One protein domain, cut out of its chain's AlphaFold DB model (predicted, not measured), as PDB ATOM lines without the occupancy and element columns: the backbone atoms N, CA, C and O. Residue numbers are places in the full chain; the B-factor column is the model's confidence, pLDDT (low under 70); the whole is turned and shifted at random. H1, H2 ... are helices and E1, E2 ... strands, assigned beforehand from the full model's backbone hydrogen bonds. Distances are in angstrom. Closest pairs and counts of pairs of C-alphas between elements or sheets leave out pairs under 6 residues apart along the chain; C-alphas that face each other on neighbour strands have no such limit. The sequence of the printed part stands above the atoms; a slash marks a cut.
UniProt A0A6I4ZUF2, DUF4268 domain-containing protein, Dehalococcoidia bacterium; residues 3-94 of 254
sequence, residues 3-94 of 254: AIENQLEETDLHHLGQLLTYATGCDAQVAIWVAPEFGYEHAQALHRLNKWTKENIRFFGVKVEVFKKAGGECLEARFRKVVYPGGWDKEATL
ATOM      1  N   ALA A   3      29.976  30.158 -15.879       95.94
ATOM      2  CA  ALA A   3      28.659  29.829 -15.336       95.94
ATOM      3  C   ALA A   3      28.824  29.150 -13.970       95.94
ATOM      4  O   ALA A   3      29.676  28.271 -13.819       95.94
ATOM      5  N   ILE A   4      28.035  29.563 -12.978       96.25
ATOM      6  CA  ILE A   4      28.073  28.997 -11.626       96.25
ATOM      7  C   ILE A   4      26.656  28.607 -11.216       96.25
ATOM      8  O   ILE A   4      25.761  29.448 -11.263       96.25
ATOM      9  N   GLU A   5      26.487  27.356 -10.799       97.06
ATOM     10  CA  GLU A   5      25.269  26.822 -10.194       97.06
ATOM     11  C   GLU A   5      25.539  26.523  -8.718       97.06
ATOM     12  O   GLU A   5      26.475  25.784  -8.407       97.06
ATOM     13  N   ASN A   6      24.742  27.095  -7.814       95.50
ATOM     14  CA  ASN A   6      24.887  26.904  -6.372       95.50
ATOM     15  C   ASN A   6      23.654  26.188  -5.831       95.50
ATOM     16  O   ASN A   6      22.544  26.697  -5.950       95.50
ATOM     17  N   GLN A   7      23.873  25.067  -5.159       91.69
ATOM     18  CA  GLN A   7      22.827  24.244  -4.578       91.69
ATOM     19  C   GLN A   7      23.040  24.100  -3.066       91.69
ATOM     20  O   GLN A   7      24.172  23.952  -2.603       91.69
ATOM     21  N   LEU A   8      21.955  24.167  -2.287       85.06
ATOM     22  CA  LEU A   8      21.991  24.048  -0.823       85.06
ATOM     23  C   LEU A   8      21.789  22.605  -0.335       85.06
ATOM     24  O   LEU A   8      22.012  22.318   0.838       85.06
ATOM     25  N   GLU A   9      21.386  21.706  -1.230       84.25
ATOM     26  CA  GLU A   9      21.157  20.281  -1.002       84.25
ATOM     27  C   GLU A   9      22.152  19.398  -1.783       84.25
ATOM     28  O   GLU A   9      23.025  19.880  -2.503       84.25
ATOM     29  N   GLU A  10      22.034  18.074  -1.633       80.06
ATOM     30  CA  GLU A  10      22.779  17.111  -2.451       80.06
ATOM     31  C   GLU A  10      22.472  17.303  -3.939       80.06
ATOM     32  O   GLU A  10      21.310  17.435  -4.316       80.06
ATOM     33  N   THR A  11      23.511  17.266  -4.781       86.50
ATOM     34  CA  THR A  11      23.388  17.399  -6.243       86.50
ATOM     35  C   THR A  11      22.228  16.598  -6.828       86.50
ATOM     36  O   THR A  11      22.051  15.433  -6.471       86.50
ATOM     37  N   ASP A  12      21.505  17.182  -7.783       82.88
ATOM     38  CA  ASP A  12      20.418  16.526  -8.509       82.88
ATOM     39  C   ASP A  12      20.438  16.830 -10.023       82.88
ATOM     40  O   ASP A  12      21.181  17.678 -10.524       82.88
ATOM     41  N   LEU A  13      19.590  16.131 -10.780       81.00
ATOM     42  CA  LEU A  13      19.483  16.325 -12.228       81.00
ATOM     43  C   LEU A  13      18.916  17.699 -12.624       81.00
ATOM     44  O   LEU A  13      19.160  18.147 -13.747       81.00
ATOM     45  N   HIS A  14      18.160  18.364 -11.744       85.81
ATOM     46  CA  HIS A  14      17.567  19.671 -12.028       85.81
ATOM     47  C   HIS A  14      18.655  20.741 -12.133       85.81
ATOM     48  O   HIS A  14      18.752  21.423 -13.157       85.81
ATOM     49  N   HIS A  15      19.523  20.813 -11.127       95.88
ATOM     50  CA  HIS A  15      20.615  21.778 -11.069       95.88
ATOM     51  C   HIS A  15      21.692  21.475 -12.118       95.88
ATOM     52  O   HIS A  15      22.231  22.393 -12.737       95.88
ATOM     53  N   LEU A  16      21.939  20.196 -12.440       95.19
ATOM     54  CA  LEU A  16      22.782  19.848 -13.591       95.19
ATOM     55  C   LEU A  16      22.221  20.427 -14.903       95.19
ATOM     56  O   LEU A  16      22.967  20.987 -15.709       95.19
ATOM     57  N   GLY A  17      20.909  20.311 -15.124       89.25
ATOM     58  CA  GLY A  17      20.238  20.883 -16.293       89.25
ATOM     59  C   GLY A  17      20.335  22.410 -16.351       89.25
ATOM     60  O   GLY A  17      20.597  22.969 -17.420       89.25
ATOM     61  N   GLN A  18      20.176  23.082 -15.209       95.19
ATOM     62  CA  GLN A  18      20.344  24.534 -15.087       95.19
ATOM     63  C   GLN A  18      21.771  24.966 -15.422       95.19
ATOM     64  O   GLN A  18      21.948  25.806 -16.305       95.19
ATOM     65  N   LEU A  19      22.782  24.320 -14.833       97.38
ATOM     66  CA  LEU A  19      24.188  24.600 -15.114       97.38
ATOM     67  C   LEU A  19      24.502  24.508 -16.613       97.38
ATOM     68  O   LEU A  19      25.146  25.400 -17.165       97.38
ATOM     69  N   LEU A  20      24.042  23.444 -17.281       95.69
ATOM     70  CA  LEU A  20      24.252  23.246 -18.719       95.69
ATOM     71  C   LEU A  20      23.531  24.305 -19.558       95.69
ATOM     72  O   LEU A  20      24.095  24.816 -20.529       95.69
ATOM     73  N   THR A  21      22.304  24.653 -19.174       94.62
ATOM     74  CA  THR A  21      21.508  25.685 -19.847       94.62
ATOM     75  C   THR A  21      22.180  27.047 -19.721       94.62
ATOM     76  O   THR A  21      22.341  27.741 -20.724       94.62
ATOM     77  N   TYR A  22      22.634  27.410 -18.520       93.56
ATOM     78  CA  TYR A  22      23.349  28.657 -18.286       93.56
ATOM     79  C   TYR A  22      24.663  28.674 -19.049       93.56
ATOM     80  O   TYR A  22      24.881  29.594 -19.829       93.56
ATOM     81  N   ALA A  23      25.490  27.635 -18.914       94.50
ATOM     82  CA  ALA A  23      26.767  27.535 -19.609       94.50
ATOM     83  C   ALA A  23      26.624  27.676 -21.131       94.50
ATOM     84  O   ALA A  23      27.405  28.389 -21.755       94.50
ATOM     85  N   THR A  24      25.599  27.057 -21.719       91.75
ATOM     86  CA  THR A  24      25.336  27.152 -23.163       91.75
ATOM     87  C   THR A  24      24.790  28.523 -23.548       91.75
ATOM     88  O   THR A  24      25.247  29.120 -24.516       91.75
ATOM     89  N   GLY A  25      23.829  29.044 -22.782       90.12
ATOM     90  CA  GLY A  25      23.157  30.308 -23.073       90.12
ATOM     91  C   GLY A  25      24.080  31.522 -23.018       90.12
ATOM     92  O   GLY A  25      23.800  32.521 -23.674       90.12
ATOM     93  N   CYS A  26      25.179  31.436 -22.268       90.50
ATOM     94  CA  CYS A  26      26.166  32.504 -22.216       90.50
ATOM     95  C   CYS A  26      27.450  32.229 -23.033       90.50
ATOM     96  O   CYS A  26      28.238  33.155 -23.186       90.50
ATOM     97  N   ASP A  27      27.655  31.027 -23.590       90.81
ATOM     98  CA  ASP A  27      28.925  30.582 -24.211       90.81
ATOM     99  C   ASP A  27      30.097  30.489 -23.202       90.81
ATOM    100  O   ASP A  27      31.178  31.069 -23.345       90.81
ATOM    101  N   ALA A  28      29.848  29.810 -22.077       94.75
ATOM    102  CA  ALA A  28      30.800  29.699 -20.977       94.75
ATOM    103  C   ALA A  28      31.964  28.757 -21.297       94.75
ATOM    104  O   ALA A  28      31.787  27.624 -21.725       94.75
ATOM    105  N   GLN A  29      33.172  29.200 -20.953       95.75
ATOM    106  CA  GLN A  29      34.394  28.389 -21.034       95.75
ATOM    107  C   GLN A  29      34.624  27.582 -19.749       95.75
ATOM    108  O   GLN A  29      35.430  26.651 -19.716       95.75
ATOM    109  N   VAL A  30      33.938  27.958 -18.666       95.88
ATOM    110  CA  VAL A  30      34.010  27.300 -17.363       95.88
ATOM    111  C   VAL A  30      32.607  27.203 -16.775       95.88
ATOM    112  O   VAL A  30      31.890  28.200 -16.724       95.88
ATOM    113  N   ALA A  31      32.243  26.018 -16.303       97.06
ATOM    114  CA  ALA A  31      31.013  25.744 -15.575       97.06
ATOM    115  C   ALA A  31      31.364  25.174 -14.197       97.06
ATOM    116  O   ALA A  31      32.100  24.191 -14.108       97.06
ATOM    117  N   ILE A  32      30.863  25.789 -13.129       97.62
ATOM    118  CA  ILE A  32      31.137  25.397 -11.743       97.62
ATOM    119  C   ILE A  32      29.817  25.045 -11.065       97.62
ATOM    120  O   ILE A  32      28.932  25.886 -10.974       97.62
ATOM    121  N   TRP A  33      29.702  23.823 -10.559       98.12
ATOM    122  CA  TRP A  33      28.611  23.416  -9.681       98.12
ATOM    123  C   TRP A  33      29.115  23.385  -8.243       98.12
ATOM    124  O   TRP A  33      30.088  22.686  -7.952       98.12
ATOM    125  N   VAL A  34      28.479  24.138  -7.352       97.00
ATOM    126  CA  VAL A  34      28.775  24.160  -5.920       97.00
ATOM    127  C   VAL A  34      27.613  23.528  -5.161       97.00
ATOM    128  O   VAL A  34      26.480  23.972  -5.310       97.00
ATOM    129  N   ALA A  35      27.886  22.510  -4.348       94.94
ATOM    130  CA  ALA A  35      26.880  21.833  -3.526       94.94
ATOM    131  C   ALA A  35      27.511  21.305  -2.225       94.94
ATOM    132  O   ALA A  35      28.711  21.028  -2.212       94.94
ATOM    133  N   PRO A  36      26.766  21.148  -1.119       86.38
ATOM    134  CA  PRO A  36      27.292  20.535   0.101       86.38
ATOM    135  C   PRO A  36      27.580  19.040  -0.052       86.38
ATOM    136  O   PRO A  36      28.456  18.516   0.629       86.38
ATOM    137  N   GLU A  37      26.880  18.345  -0.951       85.56
ATOM    138  CA  GLU A  37      27.084  16.923  -1.222       85.56
ATOM    139  C   GLU A  37      27.012  16.631  -2.716       85.56
ATOM    140  O   GLU A  37      26.118  17.119  -3.406       85.56
ATOM    141  N   PHE A  38      27.945  15.812  -3.206       88.31
ATOM    142  CA  PHE A  38      28.004  15.390  -4.603       88.31
ATOM    143  C   PHE A  38      27.708  13.904  -4.723       88.31
ATOM    144  O   PHE A  38      28.504  13.069  -4.303       88.31
ATOM    145  N   GLY A  39      26.607  13.577  -5.387       78.12
ATOM    146  CA  GLY A  39      26.296  12.214  -5.779       78.12
ATOM    147  C   GLY A  39      27.331  11.696  -6.778       78.12
ATOM    148  O   GLY A  39      27.755  12.408  -7.696       78.12
ATOM    149  N   TYR A  40      27.715  10.427  -6.624       76.94
ATOM    150  CA  TYR A  40      28.687   9.769  -7.500       76.94
ATOM    151  C   TYR A  40      28.296   9.872  -8.983       76.94
ATOM    152  O   TYR A  40      29.143  10.142  -9.831       76.94
ATOM    153  N   GLU A  41      27.013   9.710  -9.312       74.94
ATOM    154  CA  GLU A  41      26.523   9.787 -10.695       74.94
ATOM    155  C   GLU A  41      26.696  11.189 -11.297       74.94
ATOM    156  O   GLU A  41      27.171  11.326 -12.424       74.94
ATOM    157  N   HIS A  42      26.399  12.242 -10.534       91.31
ATOM    158  CA  HIS A  42      26.542  13.628 -10.987       91.31
ATOM    159  C   HIS A  42      28.004  14.010 -11.183       91.31
ATOM    160  O   HIS A  42      28.382  14.593 -12.202       91.31
ATOM    161  N   ALA A  43      28.860  13.624 -10.240       88.00
ATOM    162  CA  ALA A  43      30.281  13.877 -10.361       88.00
ATOM    163  C   ALA A  43      30.891  13.059 -11.533       88.00
ATOM    164  O   ALA A  43      31.759  13.557 -12.259       88.00
ATOM    165  N   GLN A  44      30.366  11.857 -11.818       83.31
ATOM    166  CA  GLN A  44      30.770  11.053 -12.973       83.31
ATOM    167  C   GLN A  44      30.325  11.721 -14.275       83.31
ATOM    168  O   GLN A  44      31.096  11.754 -15.237       83.31
ATOM    169  N   ALA A  45      29.110  12.270 -14.307       87.88
ATOM    170  CA  ALA A  45      28.576  12.995 -15.450       87.88
ATOM    171  C   ALA A  45      29.446  14.214 -15.786       87.88
ATOM    172  O   ALA A  45      29.899  14.332 -16.923       87.88
ATOM    173  N   LEU A  46      29.788  15.054 -14.802       95.06
ATOM    174  CA  LEU A  46      30.710  16.182 -15.004       95.06
ATOM    175  C   LEU A  46      32.088  15.720 -15.509       95.06
ATOM    176  O   LEU A  46      32.669  16.332 -16.407       95.06
ATOM    177  N   HIS A  47      32.609  14.608 -14.981       90.75
ATOM    178  CA  HIS A  47      33.871  14.039 -15.455       90.75
ATOM    179  C   HIS A  47      33.783  13.566 -16.918       90.75
ATOM    180  O   HIS A  47      34.718  13.769 -17.696       90.75
ATOM    181  N   ARG A  48      32.662  12.952 -17.318       89.75
ATOM    182  CA  ARG A  48      32.411  12.543 -18.710       89.75
ATOM    183  C   ARG A  48      32.259  13.742 -19.635       89.75
ATOM    184  O   ARG A  48      32.858  13.729 -20.706       89.75
ATOM    185  N   LEU A  49      31.552  14.781 -19.198       93.94
ATOM    186  CA  LEU A  49      31.410  16.027 -19.946       93.94
ATOM    187  C   LEU A  49      32.779  16.635 -20.258       93.94
ATOM    188  O   LEU A  49      33.073  16.843 -21.428       93.94
ATOM    189  N   ASN A  50      33.665  16.765 -19.264       93.06
ATOM    190  CA  ASN A  50      35.043  17.234 -19.479       93.06
ATOM    191  C   ASN A  50      35.813  16.425 -20.541       93.06
ATOM    192  O   ASN A  50      36.628  16.978 -21.277       93.06
ATOM    193  N   LYS A  51      35.571  15.110 -20.639       86.44
ATOM    194  CA  LYS A  51      36.201  14.261 -21.664       86.44
ATOM    195  C   LYS A  51      35.631  14.498 -23.060       86.44
ATOM    196  O   LYS A  51      36.371  14.400 -24.036       86.44
ATOM    197  N   TRP A  52      34.335  14.774 -23.163       91.56
ATOM    198  CA  TRP A  52      33.662  14.991 -24.444       91.56
ATOM    199  C   TRP A  52      33.867  16.401 -24.988       91.56
ATOM    200  O   TRP A  52      34.036  16.563 -26.194       91.56
ATOM    201  N   THR A  53      33.887  17.408 -24.118       85.56
ATOM    202  CA  THR A  53      33.961  18.817 -24.522       85.56
ATOM    203  C   THR A  53      35.383  19.330 -24.712       85.56
ATOM    204  O   THR A  53      35.565  20.352 -25.374       85.56
ATOM    205  N   LYS A  54      36.395  18.625 -24.187       73.75
ATOM    206  CA  LYS A  54      37.812  19.016 -24.270       73.75
ATOM    207  C   LYS A  54      38.009  20.489 -23.863       73.75
ATOM    208  O   LYS A  54      37.564  20.889 -22.792       73.75
ATOM    209  N   GLU A  55      38.684  21.294 -24.685       72.44
ATOM    210  CA  GLU A  55      39.036  22.685 -24.367       72.44
ATOM    211  C   GLU A  55      37.886  23.689 -24.525       72.44
ATOM    212  O   GLU A  55      38.041  24.837 -24.116       72.44
ATOM    213  N   ASN A  56      36.733  23.277 -25.063       81.38
ATOM    214  CA  ASN A  56      35.623  24.198 -25.328       81.38
ATOM    215  C   ASN A  56      34.985  24.708 -24.030       81.38
ATOM    216  O   ASN A  56      34.675  25.887 -23.899       81.38
ATOM    217  N   ILE A  57      34.808  23.811 -23.058       93.62
ATOM    218  CA  ILE A  57      34.247  24.130 -21.748       93.62
ATOM    219  C   ILE A  57      34.802  23.176 -20.695       93.62
ATOM    220  O   ILE A  57      34.895  21.965 -20.913       93.62
ATOM    221  N   ARG A  58      35.151  23.745 -19.541       95.25
ATOM    222  CA  ARG A  58      35.688  23.044 -18.376       95.25
ATOM    223  C   ARG A  58      34.650  22.990 -17.261       95.25
ATOM    224  O   ARG A  58      34.244  24.029 -16.746       95.25
ATOM    225  N   PHE A  59      34.266  21.787 -16.866       96.69
ATOM    226  CA  PHE A  59      33.325  21.532 -15.782       96.69
ATOM    227  C   PHE A  59      34.046  21.285 -14.459       96.69
ATOM    228  O   PHE A  59      34.988  20.490 -14.383       96.69
ATOM    229  N   PHE A  60      33.553  21.922 -13.405       97.06
ATOM    230  CA  PHE A  60      34.022  21.758 -12.040       97.06
ATOM    231  C   PHE A  60      32.857  21.398 -11.127       97.06
ATOM    232  O   PHE A  60      31.796  22.009 -11.195       97.06
ATOM    233  N   GLY A  61      33.082  20.418 -10.259       97.19
ATOM    234  CA  GLY A  61      32.224  20.144  -9.109       97.19
ATOM    235  C   GLY A  61      32.969  20.566  -7.853       97.19
ATOM    236  O   GLY A  61      34.130  20.188  -7.688       97.19
ATOM    237  N   VAL A  62      32.342  21.359  -6.992       95.81
ATOM    238  CA  VAL A  62      32.946  21.920  -5.782       95.81
ATOM    239  C   VAL A  62      32.044  21.624  -4.594       95.81
ATOM    240  O   VAL A  62      30.933  22.134  -4.495       95.81
ATOM    241  N   LYS A  63      32.546  20.820  -3.663       92.50
ATOM    242  CA  LYS A  63      31.891  20.559  -2.393       92.50
ATOM    243  C   LYS A  63      32.143  21.726  -1.446       92.50
ATOM    244  O   LYS A  63      33.301  22.083  -1.224       92.50
ATOM    245  N   VAL A  64      31.087  22.327  -0.910       87.69
ATOM    246  CA  VAL A  64      31.194  23.344   0.145       87.69
ATOM    247  C   VAL A  64      30.941  22.697   1.500       87.69
ATOM    248  O   VAL A  64      29.900  22.098   1.740       87.69
ATOM    249  N   GLU A  65      31.909  22.809   2.397       82.88
ATOM    250  CA  GLU A  65      31.823  22.303   3.762       82.88
ATOM    251  C   GLU A  65      31.915  23.481   4.723       82.88
ATOM    252  O   GLU A  65      32.690  24.410   4.506       82.88
ATOM    253  N   VAL A  66      31.146  23.445   5.805       78.19
ATOM    254  CA  VAL A  66      31.267  24.416   6.894       78.19
ATOM    255  C   VAL A  66      31.894  23.740   8.095       78.19
ATOM    256  O   VAL A  66      31.474  22.662   8.513       78.19
ATOM    257  N   PHE A  67      32.907  24.379   8.659       69.50
ATOM    258  CA  PHE A  67      33.586  23.901   9.852       69.50
ATOM    259  C   PHE A  67      33.749  25.042  10.850       69.50
ATOM    260  O   PHE A  67      33.714  26.221  10.502       69.50
ATOM    261  N   LYS A  68      33.922  24.683  12.120       67.25
ATOM    262  CA  LYS A  68      34.264  25.633  13.174       67.25
ATOM    263  C   LYS A  68      35.721  25.418  13.542       67.25
ATOM    264  O   LYS A  68      36.098  24.323  13.958       67.25
ATOM    265  N   LYS A  69      36.549  26.447  13.378       64.31
ATOM    266  CA  LYS A  69      37.944  26.400  13.817       64.31
ATOM    267  C   LYS A  69      37.999  26.249  15.342       64.31
ATOM    268  O   LYS A  69      37.181  26.834  16.053       64.31
ATOM    269  N   ALA A  70      38.955  25.476  15.859       61.91
ATOM    270  CA  ALA A  70      39.136  25.324  17.303       61.91
ATOM    271  C   ALA A  70      39.384  26.698  17.959       61.91
ATOM    272  O   ALA A  70      40.306  27.413  17.573       61.91
ATOM    273  N   GLY A  71      38.526  27.078  18.913       69.12
ATOM    274  CA  GLY A  71      38.558  28.393  19.570       69.12
ATOM    275  C   GLY A  71      37.978  29.559  18.755       69.12
ATOM    276  O   GLY A  71      37.980  30.684  19.243       69.12
ATOM    277  N   GLY A  72      37.474  29.321  17.540       71.00
ATOM    278  CA  GLY A  72      36.792  30.334  16.732       71.00
ATOM    279  C   GLY A  72      35.307  30.438  17.078       71.00
ATOM    280  O   GLY A  72      34.668  29.435  17.392       71.00
ATOM    281  N   GLU A  73      34.732  31.638  17.002       75.75
ATOM    282  CA  GLU A  73      33.291  31.845  17.224       75.75
ATOM    283  C   GLU A  73      32.457  31.692  15.941       75.75
ATOM    284  O   GLU A  73      31.282  31.333  16.016       75.75
ATOM    285  N   CYS A  74      33.072  31.879  14.769       76.06
ATOM    286  CA  CYS A  74      32.404  31.845  13.468       76.06
ATOM    287  C   CYS A  74      32.569  30.498  12.746       76.06
ATOM    288  O   CYS A  74      33.566  29.795  12.915       76.06
ATOM    289  N   LEU A  75      31.577  30.160  11.918       77.38
ATOM    290  CA  LEU A  75      31.679  29.082  10.935       77.38
ATOM    291  C   LEU A  75      32.473  29.579   9.723       77.38
ATOM    292  O   LEU A  75      32.231  30.680   9.232       77.38
ATOM    293  N   GLU A  76      33.389  28.752   9.237       76.44
ATOM    294  CA  GLU A  76      34.209  29.013   8.056       76.44
ATOM    295  C   GLU A  76      33.824  28.047   6.930       76.44
ATOM    296  O   GLU A  76      33.555  26.867   7.172       76.44
ATOM    297  N   ALA A  77      33.798  28.553   5.695       79.56
ATOM    298  CA  ALA A  77      33.546  27.746   4.508       79.56
ATOM    299  C   ALA A  77      34.861  27.178   3.957       79.56
ATOM    300  O   ALA A  77      35.823  27.909   3.717       79.56
ATOM    301  N   ARG A  78      34.880  25.871   3.704       82.50
ATOM    302  CA  ARG A  78      35.934  25.148   2.995       82.50
ATOM    303  C   ARG A  78      35.381  24.646   1.671       82.50
ATOM    304  O   ARG A  78      34.411  23.899   1.645       82.50
ATOM    305  N   PHE A  79      36.028  25.018   0.575       87.31
ATOM    306  CA  PHE A  79      35.683  24.523  -0.753       87.31
ATOM    307  C   PHE A  79      36.634  23.389  -1.138       87.31
ATOM    308  O   PHE A  79      37.845  23.589  -1.223       87.31
ATOM    309  N   ARG A  80      36.088  22.195  -1.378       86.00
ATOM    310  CA  ARG A  80      36.825  21.019  -1.845       86.00
ATOM    311  C   ARG A  80      36.452  20.721  -3.291       86.00
ATOM    312  O   ARG A  80      35.284  20.635  -3.650       86.00
ATOM    313  N   LYS A  81      37.451  20.532  -4.141       90.25
ATOM    314  CA  LYS A  81      37.253  20.177  -5.549       90.25
ATOM    315  C   LYS A  81      36.825  18.709  -5.659       90.25
ATOM    316  O   LYS A  81      37.598  17.829  -5.303       90.25
ATOM    317  N   VAL A  82      35.627  18.458  -6.177       92.00
ATOM    318  CA  VAL A  82      35.082  17.114  -6.441       92.00
ATOM    319  C   VAL A  82      35.390  16.686  -7.870       92.00
ATOM    320  O   VAL A  82      35.888  15.593  -8.092       92.00
ATOM    321  N   VAL A  83      35.149  17.550  -8.857       94.19
ATOM    322  CA  VAL A  83      35.407  17.262 -10.280       94.19
ATOM    323  C   VAL A  83      36.193  18.404 -10.892       94.19
ATOM    324  O   VAL A  83      35.973  19.562 -10.543       94.19
ATOM    325  N   TYR A  84      37.111  18.084 -11.799       93.12
ATOM    326  CA  TYR A  84      37.905  19.058 -12.535       93.12
ATOM    327  C   TYR A  84      38.351  18.512 -13.896       93.12
ATOM    328  O   TYR A  84      38.323  17.299 -14.122       93.12
ATOM    329  N   PRO A  85      38.789  19.375 -14.827       87.06
ATOM    330  CA  PRO A  85      39.386  18.915 -16.074       87.06
ATOM    331  C   PRO A  85      40.568  17.984 -15.785       87.06
ATOM    332  O   PRO A  85      41.500  18.362 -15.081       87.06
ATOM    333  N   GLY A  86      40.501  16.752 -16.288       75.88
ATOM    334  CA  GLY A  86      41.525  15.724 -16.072       75.88
ATOM    335  C   GLY A  86      41.245  14.736 -14.934       75.88
ATOM    336  O   GLY A  86      41.829  13.657 -14.943       75.88
ATOM    337  N   GLY A  87      40.310  15.002 -14.009       77.31
ATOM    338  CA  GLY A  87      40.094  14.093 -12.878       77.31
ATOM    339  C   GLY A  87      38.879  14.382 -11.999       77.31
ATOM    340  O   GLY A  87      38.138  15.341 -12.193       77.31
ATOM    341  N   TRP A  88      38.651  13.511 -11.021       85.94
ATOM    342  CA  TRP A  88      37.658  13.720  -9.968       85.94
ATOM    343  C   TRP A  88      38.080  13.008  -8.681       85.94
ATOM    344  O   TRP A  88      38.734  11.965  -8.728       85.94
ATOM    345  N   ASP A  89      37.731  13.600  -7.548       77.00
ATOM    346  CA  ASP A  89      37.948  13.079  -6.207       77.00
ATOM    347  C   ASP A  89      36.716  12.264  -5.790       77.00
ATOM    348  O   ASP A  89      35.692  12.810  -5.378       77.00
ATOM    349  N   LYS A  90      36.803  10.936  -5.934       68.06
ATOM    350  CA  LYS A  90      35.712  10.022  -5.560       68.06
ATOM    351  C   LYS A  90      35.418  10.064  -4.061       68.06
ATOM    352  O   LYS A  90      34.270   9.870  -3.674       68.06
ATOM    353  N   GLU A  91      36.413  10.334  -3.220       64.38
ATOM    354  CA  GLU A  91      36.198  10.436  -1.775       64.38
ATOM    355  C   GLU A  91      35.369  11.677  -1.435       64.38
ATOM    356  O   GLU A  91      34.568  11.656  -0.506       64.38
ATOM    357  N   ALA A  92      35.482  12.741  -2.232       67.19
ATOM    358  CA  ALA A  92      34.653  13.930  -2.071       67.19
ATOM    359  C   ALA A  92      33.166  13.709  -2.433       67.19
ATOM    360  O   ALA A  92      32.343  14.562  -2.107       67.19
ATOM    361  N   THR A  93      32.817  12.573  -3.060       62.00
ATOM    362  CA  THR A  93      31.420  12.143  -3.304       62.00
ATOM    363  C   THR A  93      30.831  11.305  -2.165       62.00
ATOM    364  O   THR A  93      29.658  10.940  -2.195       62.00
ATOM    365  N   LEU A  94      31.633  10.979  -1.148       63.59
ATOM    366  CA  LEU A  94      31.143  10.319   0.056       63.59
ATOM    367  C   LEU A  94      30.411  11.345   0.927       63.59
ATOM    368  O   LEU A  94      30.917  12.454   1.151       63.59
TER     369      LEU A  94
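This is residues 3 to 94 of the 254 residues of the protein "DUF4268 domain-containing protein" of Dehalococcoidia bacterium (UniProt A0A6I4ZUF2). A twisted sheet has H1 and H2 over one face, in two layers, and its hairpin, E3 and E4, reaches past them as an arm. The printed part has 92 residues, class mixed, ordered E1 H1 E2 H2 E3 E4; the mixed sheet runs E1 E2 E3 E4. It is compact, radius of gyration of the C-alphas 13.8 A, spanning 46 by 25 by 22 A.

Find C-alpha 3 at (28.659, 29.829, -15.336), where E1, residues 3 to 6, begins. E3, residues 58 to 68, is 31.7 A long; E4, 75 to 84, ends at (37.905, 19.058, -12.535). E2 is 30 to 35, H1 13 to 26, H2 40 to 53.

E1, H1, E2 and E2, H2, E3 are right-handed strand-helix-strand units, parallel neighbour strands with a helix between. E4 is antiparallel to E3, N 63 and O 80 2.7 A apart. H1 and H2, every O i to N i+4 pair within hydrogen-bond range, are on the same face; C-alphas 50 and 59 are H2 and E3's closest, 5.9 A.

The printed part has no cut; pLDDT is under 70 at 67 to 71 and 90 to 94.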